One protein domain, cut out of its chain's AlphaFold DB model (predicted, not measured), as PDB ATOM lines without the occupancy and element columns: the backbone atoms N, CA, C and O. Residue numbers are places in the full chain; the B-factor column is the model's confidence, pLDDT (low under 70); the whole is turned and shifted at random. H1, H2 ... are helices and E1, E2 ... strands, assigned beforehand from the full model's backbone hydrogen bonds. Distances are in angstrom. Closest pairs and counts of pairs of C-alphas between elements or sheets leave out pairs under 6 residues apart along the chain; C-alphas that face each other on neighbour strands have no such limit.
ATOM      1  N   LEU A  53      13.080 -24.010   7.435       91.75
ATOM      2  CA  LEU A  53      13.509 -25.147   6.635       91.75
ATOM      3  C   LEU A  53      13.741 -26.342   7.567       91.75
ATOM      4  O   LEU A  53      14.660 -26.325   8.385       91.75
ATOM      5  N   LYS A  54      12.874 -27.353   7.476       87.38
ATOM      6  CA  LYS A  54      12.917 -28.555   8.309       87.38
ATOM      7  C   LYS A  54      13.577 -29.697   7.543       87.38
ATOM      8  O   LYS A  54      13.010 -30.204   6.580       87.38
ATOM      9  N   ASP A  55      14.732 -30.138   8.020       83.25
ATOM     10  CA  ASP A  55      15.328 -31.407   7.607       83.25
ATOM     11  C   ASP A  55      14.732 -32.542   8.462       83.25
ATOM     12  O   ASP A  55      14.810 -32.461   9.690       83.25
ATOM     13  N   PRO A  56      14.105 -33.575   7.871       74.44
ATOM     14  CA  PRO A  56      13.598 -34.717   8.639       74.44
ATOM     15  C   PRO A  56      14.694 -35.575   9.271       74.44
ATOM     16  O   PRO A  56      14.447 -36.215  10.286       74.44
ATOM     17  N   ASN A  57      15.900 -35.589   8.694       67.81
ATOM     18  CA  ASN A  57      17.017 -36.387   9.193       67.81
ATOM     19  C   ASN A  57      17.599 -35.761  10.461       67.81
ATOM     20  O   ASN A  57      18.372 -36.384  11.185       67.81
ATOM     21  N   PHE A  58      17.224 -34.514  10.735       66.69
ATOM     22  CA  PHE A  58      17.607 -33.801  11.927       66.69
ATOM     23  C   PHE A  58      16.488 -33.976  12.970       66.69
ATOM     24  O   PHE A  58      15.480 -33.268  12.948       66.69
ATOM     25  N   GLN A  59      16.668 -34.948  13.882       61.25
ATOM     26  CA  GLN A  59      15.751 -35.339  14.978       61.25
ATOM     27  C   GLN A  59      15.591 -34.255  16.069       61.25
ATOM     28  O   GLN A  59      15.740 -34.460  17.277       61.25
ATOM     29  N   LEU A  60      15.290 -33.032  15.653       59.44
ATOM     30  CA  LEU A  60      15.116 -31.883  16.530       59.44
ATOM     31  C   LEU A  60      13.801 -31.901  17.297       59.44
ATOM     32  O   LEU A  60      13.741 -31.359  18.398       59.44
ATOM     33  N   PHE A  61      12.768 -32.503  16.707       53.84
ATOM     34  CA  PHE A  61      11.377 -32.351  17.131       53.84
ATOM     35  C   PHE A  61      10.811 -33.554  17.900       53.84
ATOM     36  O   PHE A  61       9.702 -33.447  18.402       53.84
ATOM     37  N   GLU A  62      11.552 -34.660  18.027       53.06
ATOM     38  CA  GLU A  62      11.068 -35.902  18.668       53.06
ATOM     39  C   GLU A  62      11.260 -35.943  20.194       53.06
ATOM     40  O   GLU A  62      10.860 -36.892  20.853       53.06
ATOM     41  N   CYS A  63      11.848 -34.914  20.803       45.16
ATOM     42  CA  CYS A  63      12.083 -34.890  22.249       45.16
ATOM     43  C   CYS A  63      10.938 -34.164  22.964       45.16
ATOM     44  O   CYS A  63      11.142 -33.073  23.500       45.16
ATOM     45  N   GLY A  64       9.725 -34.713  22.891       44.22
ATOM     46  CA  GLY A  64       8.529 -33.993  23.320       44.22
ATOM     47  C   GLY A  64       7.429 -34.792  23.998       44.22
ATOM     48  O   GLY A  64       6.556 -34.130  24.533       44.22
ATOM     49  N   ASP A  85      26.421 -33.018  18.952       67.62
ATOM     50  CA  ASP A  85      25.675 -32.929  20.212       67.62
ATOM     51  C   ASP A  85      25.646 -31.494  20.771       67.62
ATOM     52  O   ASP A  85      24.619 -31.013  21.259       67.62
ATOM     53  N   GLU A  86      26.753 -30.757  20.661       68.00
ATOM     54  CA  GLU A  86      26.839 -29.340  21.033       68.00
ATOM     55  C   GLU A  86      25.955 -28.459  20.139       68.00
ATOM     56  O   GLU A  86      25.241 -27.584  20.631       68.00
ATOM     57  N   GLN A  87      25.933 -28.705  18.827       69.88
ATOM     58  CA  GLN A  87      25.032 -27.995  17.916       69.88
ATOM     59  C   GLN A  87      23.562 -28.331  18.185       69.88
ATOM     60  O   GLN A  87      22.718 -27.433  18.167       69.88
ATOM     61  N   LEU A  88      23.258 -29.594  18.488       74.44
ATOM     62  CA  LEU A  88      21.912 -30.051  18.819       74.44
ATOM     63  C   LEU A  88      21.414 -29.434  20.133       74.44
ATOM     64  O   LEU A  88      20.287 -28.940  20.209       74.44
ATOM     65  N   SER A  89      22.262 -29.408  21.160       76.19
ATOM     66  CA  SER A  89      21.951 -28.782  22.449       76.19
ATOM     67  C   SER A  89      21.822 -27.261  22.334       76.19
ATOM     68  O   SER A  89      20.892 -26.683  22.903       76.19
ATOM     69  N   HIS A  90      22.668 -26.600  21.536       77.06
ATOM     70  CA  HIS A  90      22.520 -25.177  21.223       77.06
ATOM     71  C   HIS A  90      21.209 -24.903  20.479       77.06
ATOM     72  O   HIS A  90      20.474 -23.987  20.843       77.06
ATOM     73  N   PHE A  91      20.867 -25.709  19.473       79.94
ATOM     74  CA  PHE A  91      19.604 -25.566  18.755       79.94
ATOM     75  C   PHE A  91      18.410 -25.705  19.702       79.94
ATOM     76  O   PHE A  91      17.535 -24.840  19.720       79.94
ATOM     77  N   ARG A  92      18.379 -26.759  20.523       78.69
ATOM     78  CA  ARG A  92      17.273 -27.013  21.458       78.69
ATOM     79  C   ARG A  92      17.135 -25.922  22.517       78.69
ATOM     80  O   ARG A  92      16.022 -25.524  22.830       78.69
ATOM     81  N   SER A  93      18.245 -25.414  23.044       84.31
ATOM     82  CA  SER A  93      18.217 -24.369  24.077       84.31
ATOM     83  C   SER A  93      17.952 -22.967  23.526       84.31
ATOM     84  O   SER A  93      17.340 -22.152  24.211       84.31
ATOM     85  N   SER A  94      18.401 -22.672  22.302       85.19
ATOM     86  CA  SER A  94      18.390 -21.309  21.756       85.19
ATOM     87  C   SER A  94      17.371 -21.114  20.634       85.19
ATOM     88  O   SER A  94      16.616 -20.147  20.664       85.19
ATOM     89  N   ILE A  95      17.306 -22.028  19.665       87.25
ATOM     90  CA  ILE A  95      16.490 -21.878  18.447       87.25
ATOM     91  C   ILE A  95      15.078 -22.430  18.636       87.25
ATOM     92  O   ILE A  95      14.113 -21.828  18.174       87.25
ATOM     93  N   PHE A  96      14.921 -23.558  19.327       88.94
ATOM     94  CA  PHE A  96      13.602 -24.160  19.517       88.94
ATOM     95  C   PHE A  96      12.590 -23.218  20.207       88.94
ATOM     96  O   PHE A  96      11.474 -23.104  19.693       88.94
ATOM     97  N   PRO A  97      12.951 -22.451  21.258       91.94
ATOM     98  CA  PRO A  97      12.049 -21.446  21.827       91.94
ATOM     99  C   PRO A  97      11.620 -20.365  20.822       91.94
ATOM    100  O   PRO A  97      10.472 -19.932  20.831       91.94
ATOM    101  N   VAL A  98      12.514 -19.968  19.909       93.06
ATOM    102  CA  VAL A  98      12.214 -19.001  18.837       93.06
ATOM    103  C   VAL A  98      11.171 -19.568  17.875       93.06
ATOM    104  O   VAL A  98      10.227 -18.877  17.496       93.06
ATOM    105  N   ILE A  99      11.313 -20.842  17.502       92.25
ATOM    106  CA  ILE A  99      10.342 -21.541  16.653       92.25
ATOM    107  C   ILE A  99       8.978 -21.599  17.347       92.25
ATOM    108  O   ILE A  99       7.961 -21.312  16.717       92.25
ATOM    109  N   GLN A 100       8.945 -21.948  18.637       91.94
ATOM    110  CA  GLN A 100       7.703 -21.989  19.412       91.94
ATOM    111  C   GLN A 100       7.021 -20.621  19.473       91.94
ATOM    112  O   GLN A 100       5.817 -20.549  19.239       91.94
ATOM    113  N   PHE A 101       7.787 -19.554  19.704       94.62
ATOM    114  CA  PHE A 101       7.278 -18.186  19.698       94.62
ATOM    115  C   PHE A 101       6.606 -17.840  18.359       94.62
ATOM    116  O   PHE A 101       5.426 -17.509  18.329       94.62
ATOM    117  N   PHE A 102       7.292 -18.015  17.225       94.31
ATOM    118  CA  PHE A 102       6.701 -17.687  15.919       94.31
ATOM    119  C   PHE A 102       5.557 -18.613  15.502       94.31
ATOM    120  O   PHE A 102       4.713 -18.223  14.695       94.31
ATOM    121  N   LYS A 103       5.513 -19.836  16.040       93.50
ATOM    122  CA  LYS A 103       4.365 -20.731  15.884       93.50
ATOM    123  C   LYS A 103       3.140 -20.190  16.626       93.50
ATOM    124  O   LYS A 103       2.047 -20.271  16.081       93.50
ATOM    125  N   GLN A 104       3.318 -19.666  17.841       94.38
ATOM    126  CA  GLN A 104       2.244 -19.064  18.642       94.38
ATOM    127  C   GLN A 104       1.718 -17.768  18.019       94.38
ATOM    128  O   GLN A 104       0.515 -17.556  18.009       94.38
ATOM    129  N   GLU A 105       2.602 -16.958  17.436       92.62
ATOM    130  CA  GLU A 105       2.238 -15.724  16.724       92.62
ATOM    131  C   GLU A 105       1.620 -15.973  15.330       92.62
ATOM    132  O   GLU A 105       1.345 -15.027  14.602       92.62
ATOM    133  N   GLU A 106       1.440 -17.234  14.914       93.44
ATOM    134  CA  GLU A 106       0.929 -17.624  13.585       93.44
ATOM    135  C   GLU A 106       1.752 -17.093  12.389       93.44
ATOM    136  O   GLU A 106       1.287 -17.060  11.246       93.44
ATOM    137  N   LEU A 107       3.016 -16.734  12.627       93.94
ATOM    138  CA  LEU A 107       3.946 -16.211  11.617       93.94
ATOM    139  C   LEU A 107       4.870 -17.290  11.034       93.94
ATOM    140  O   LEU A 107       5.591 -17.033  10.069       93.94
ATOM    141  N   LEU A 108       4.895 -18.486  11.626       95.12
ATOM    142  CA  LEU A 108       5.783 -19.571  11.220       95.12
ATOM    143  C   LEU A 108       5.215 -20.376  10.041       95.12
ATOM    144  O   LEU A 108       4.191 -21.051  10.146       95.12
ATOM    145  N   HIS A 109       5.965 -20.411   8.947       95.00
ATOM    146  CA  HIS A 109       5.747 -21.277   7.796       95.00
ATOM    147  C   HIS A 109       6.848 -22.332   7.731       95.00
ATOM    148  O   HIS A 109       8.023 -22.020   7.877       95.00
ATOM    149  N   MET A 110       6.489 -23.589   7.487       93.19
ATOM    150  CA  MET A 110       7.442 -24.700   7.462       93.19
ATOM    151  C   MET A 110       7.562 -25.283   6.053       93.19
ATOM    152  O   MET A 110       6.549 -25.477   5.376       93.19
ATOM    153  N   VAL A 111       8.795 -25.569   5.635       93.50
ATOM    154  CA  VAL A 111       9.132 -26.240   4.372       93.50
ATOM    155  C   VAL A 111      10.033 -27.431   4.683       93.50
ATOM    156  O   VAL A 111      11.076 -27.267   5.312       93.50
ATOM    157  N   THR A 112       9.628 -28.629   4.263       90.44
ATOM    158  CA  THR A 112      10.388 -29.866   4.492       90.44
ATOM    159  C   THR A 112      11.441 -30.068   3.404       90.44
ATOM    160  O   THR A 112      11.149 -29.904   2.222       90.44
ATOM    161  N   LEU A 113      12.649 -30.479   3.787       90.62
ATOM    162  CA  LEU A 113      13.799 -30.654   2.893       90.62
ATOM    163  C   LEU A 113      13.958 -32.086   2.340       90.62
ATOM    164  O   LEU A 113      15.049 -32.484   1.951       90.62
ATOM    165  N   GLU A 114      12.877 -32.863   2.287       86.81
ATOM    166  CA  GLU A 114      12.863 -34.252   1.776       86.81
ATOM    167  C   GLU A 114      12.878 -34.359   0.252       86.81
ATOM    168  O   GLU A 114      13.144 -35.422  -0.309       86.81
ATOM    169  N   ARG A 115      12.514 -33.268  -0.419       88.88
ATOM    170  CA  ARG A 115      12.214 -33.235  -1.848       88.88
ATOM    171  C   ARG A 115      13.410 -32.790  -2.684       88.88
ATOM    172  O   ARG A 115      14.465 -32.415  -2.173       88.88
ATOM    173  N   SER A 116      13.242 -32.811  -4.006       92.31
ATOM    174  CA  SER A 116      14.235 -32.244  -4.916       92.31
ATOM    175  C   SER A 116      14.403 -30.735  -4.674       92.31
ATOM    176  O   SER A 116      13.468 -30.043  -4.274       92.31
ATOM    177  N   PHE A 117      15.595 -30.195  -4.947       92.06
ATOM    178  CA  PHE A 117      15.877 -28.762  -4.763       92.06
ATOM    179  C   PHE A 117      14.868 -27.858  -5.486       92.06
ATOM    180  O   PHE A 117      14.489 -26.813  -4.965       92.06
ATOM    181  N   LEU A 118      14.427 -28.265  -6.682       94.69
ATOM    182  CA  LEU A 118      13.468 -27.497  -7.471       94.69
ATOM    183  C   LEU A 118      12.094 -27.445  -6.793       94.69
ATOM    184  O   LEU A 118      11.487 -26.381  -6.730       94.69
ATOM    185  N   GLU A 119      11.625 -28.566  -6.248       93.75
ATOM    186  CA  GLU A 119      10.371 -28.618  -5.486       93.75
ATOM    187  C   GLU A 119      10.457 -27.772  -4.215       93.75
ATOM    188  O   GLU A 119       9.580 -26.948  -3.978       93.75
ATOM    189  N   ILE A 120      11.556 -27.886  -3.461       93.94
ATOM    190  CA  ILE A 120      11.794 -27.074  -2.258       93.94
ATOM    191  C   ILE A 120      11.796 -25.581  -2.604       93.94
ATOM    192  O   ILE A 120      11.248 -24.766  -1.864       93.94
ATOM    193  N   PHE A 121      12.401 -25.201  -3.732       94.81
ATOM    194  CA  PHE A 121      12.391 -23.816  -4.190       94.81
ATOM    195  C   PHE A 121      10.966 -23.319  -4.465       94.81
ATOM    196  O   PHE A 121      10.617 -22.219  -4.034       94.81
ATOM    197  N   HIS A 122      10.138 -24.127  -5.129       96.00
ATOM    198  CA  HIS A 122       8.728 -23.800  -5.346       96.00
ATOM    199  C   HIS A 122       7.959 -23.680  -4.028       96.00
ATOM    200  O   HIS A 122       7.225 -22.713  -3.847       96.00
ATOM    201  N   ASP A 123       8.197 -24.573  -3.067       94.81
ATOM    202  CA  ASP A 123       7.570 -24.487  -1.748       94.81
ATOM    203  C   ASP A 123       7.921 -23.180  -1.031       94.81
ATOM    204  O   ASP A 123       7.047 -22.515  -0.473       94.81
ATOM    205  N   ILE A 124       9.202 -22.791  -1.045       95.00
ATOM    206  CA  ILE A 124       9.660 -21.531  -0.450       95.00
ATOM    207  C   ILE A 124       9.004 -20.350  -1.166       95.00
ATOM    208  O   ILE A 124       8.493 -19.451  -0.499       95.00
ATOM    209  N   TYR A 125       8.990 -20.358  -2.500       94.44
ATOM    210  CA  TYR A 125       8.368 -19.312  -3.308       94.44
ATOM    211  C   TYR A 125       6.886 -19.134  -2.955       94.44
ATOM    212  O   TYR A 125       6.447 -18.016  -2.681       94.44
ATOM    213  N   ASP A 126       6.139 -20.232  -2.857       95.50
ATOM    214  CA  ASP A 126       4.724 -20.213  -2.494       95.50
ATOM    215  C   ASP A 126       4.510 -19.656  -1.080       95.50
ATOM    216  O   ASP A 126       3.571 -18.890  -0.847       95.50
ATOM    217  N   LYS A 127       5.392 -19.982  -0.121       95.31
ATOM    218  CA  LYS A 127       5.335 -19.390   1.228       95.31
ATOM    219  C   LYS A 127       5.632 -17.897   1.214       95.31
ATOM    220  O   LYS A 127       4.925 -17.152   1.889       95.31
ATOM    221  N   VAL A 128       6.624 -17.449   0.449       94.00
ATOM    222  CA  VAL A 128       6.938 -16.020   0.316       94.00
ATOM    223  C   VAL A 128       5.747 -15.271  -0.279       94.00
ATOM    224  O   VAL A 128       5.314 -14.274   0.293       94.00
ATOM    225  N   LEU A 129       5.154 -15.772  -1.363       93.38
ATOM    226  CA  LEU A 129       3.995 -15.136  -1.990       93.38
ATOM    227  C   LEU A 129       2.776 -15.103  -1.052       93.38
ATOM    228  O   LEU A 129       2.069 -14.095  -0.975       93.38
ATOM    229  N   LEU A 130       2.559 -16.171  -0.281       93.50
ATOM    230  CA  LEU A 130       1.519 -16.216   0.746       93.50
ATOM    231  C   LEU A 130       1.734 -15.150   1.829       93.50
ATOM    232  O   LEU A 130       0.778 -14.488   2.220       93.50
ATOM    233  N   ILE A 131       2.968 -14.966   2.300       92.75
ATOM    234  CA  ILE A 131       3.301 -13.935   3.291       92.75
ATOM    235  C   ILE A 131       3.032 -12.540   2.717       92.75
ATOM    236  O   ILE A 131       2.355 -11.734   3.350       92.75
ATOM    237  N   LEU A 132       3.521 -12.264   1.507       90.50
ATOM    238  CA  LEU A 132       3.390 -10.945   0.883       90.50
ATOM    239  C   LEU A 132       1.937 -10.586   0.562       90.50
ATOM    240  O   LEU A 132       1.535  -9.443   0.752       90.50
ATOM    241  N   SER A 133       1.121 -11.554   0.139       90.00
ATOM    242  CA  SER A 133      -0.297 -11.314  -0.168       90.00
ATOM    243  C   SER A 133      -1.154 -10.962   1.055       90.00
ATOM    244  O   SER A 133      -2.222 -10.376   0.899       90.00
ATOM    245  N   ARG A 134      -0.690 -11.288   2.268       87.06
ATOM    246  CA  ARG A 134      -1.351 -10.940   3.537       87.06
ATOM    247  C   ARG A 134      -0.969  -9.559   4.057       87.06
ATOM    248  O   ARG A 134      -1.554  -9.106   5.039       87.06
TER     249      ARG A 134
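What this domain is: This is residues 53 to 64 and 85 to 134 of the 219 residues of an uncharacterized protein of Daphnia pulex (UniProt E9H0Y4). Two helices stand on either side of one strand in an open zigzag: H2 folds back beside E1, while H1 slants away from E1's beginning, with unnamed residues 53 to 64 on H1's side. The 62 printed residues hold H1, E1, H2 in that order; the class is mostly helix. The whole is loose, radius of gyration of the C-alphas 13.4 A, spanning 36 by 29 by 17 A.

Where its parts are: After residues 53 to 64, find C-alpha 85 at (25.675, -32.929, 20.212); H1 runs to 104, 27.3 A, with a kink of 35 degrees near 94. E1 is 108 to 112. H2, 117 to 133, runs 24.2 A to (-0.297, -11.314, -0.168).

How they stand to each other: Residues 53 to 54 pair with 111 to 112 of E1, parallel. C-alphas 102 and 108 are the closest of H1 and E1, 5.1 A; 111 and 123 of E1 and H2, 6.6 A. H1 and H2 are apart. Every O i to N i+4 pair is within hydrogen-bond range in H2, 13 of 16 in H1.

The domain as a whole: Residues 65 to 84 are not printed, a 17.5 A gap between C-alphas. Residues 57 to 64 and 85 to 87 are under pLDDT 70.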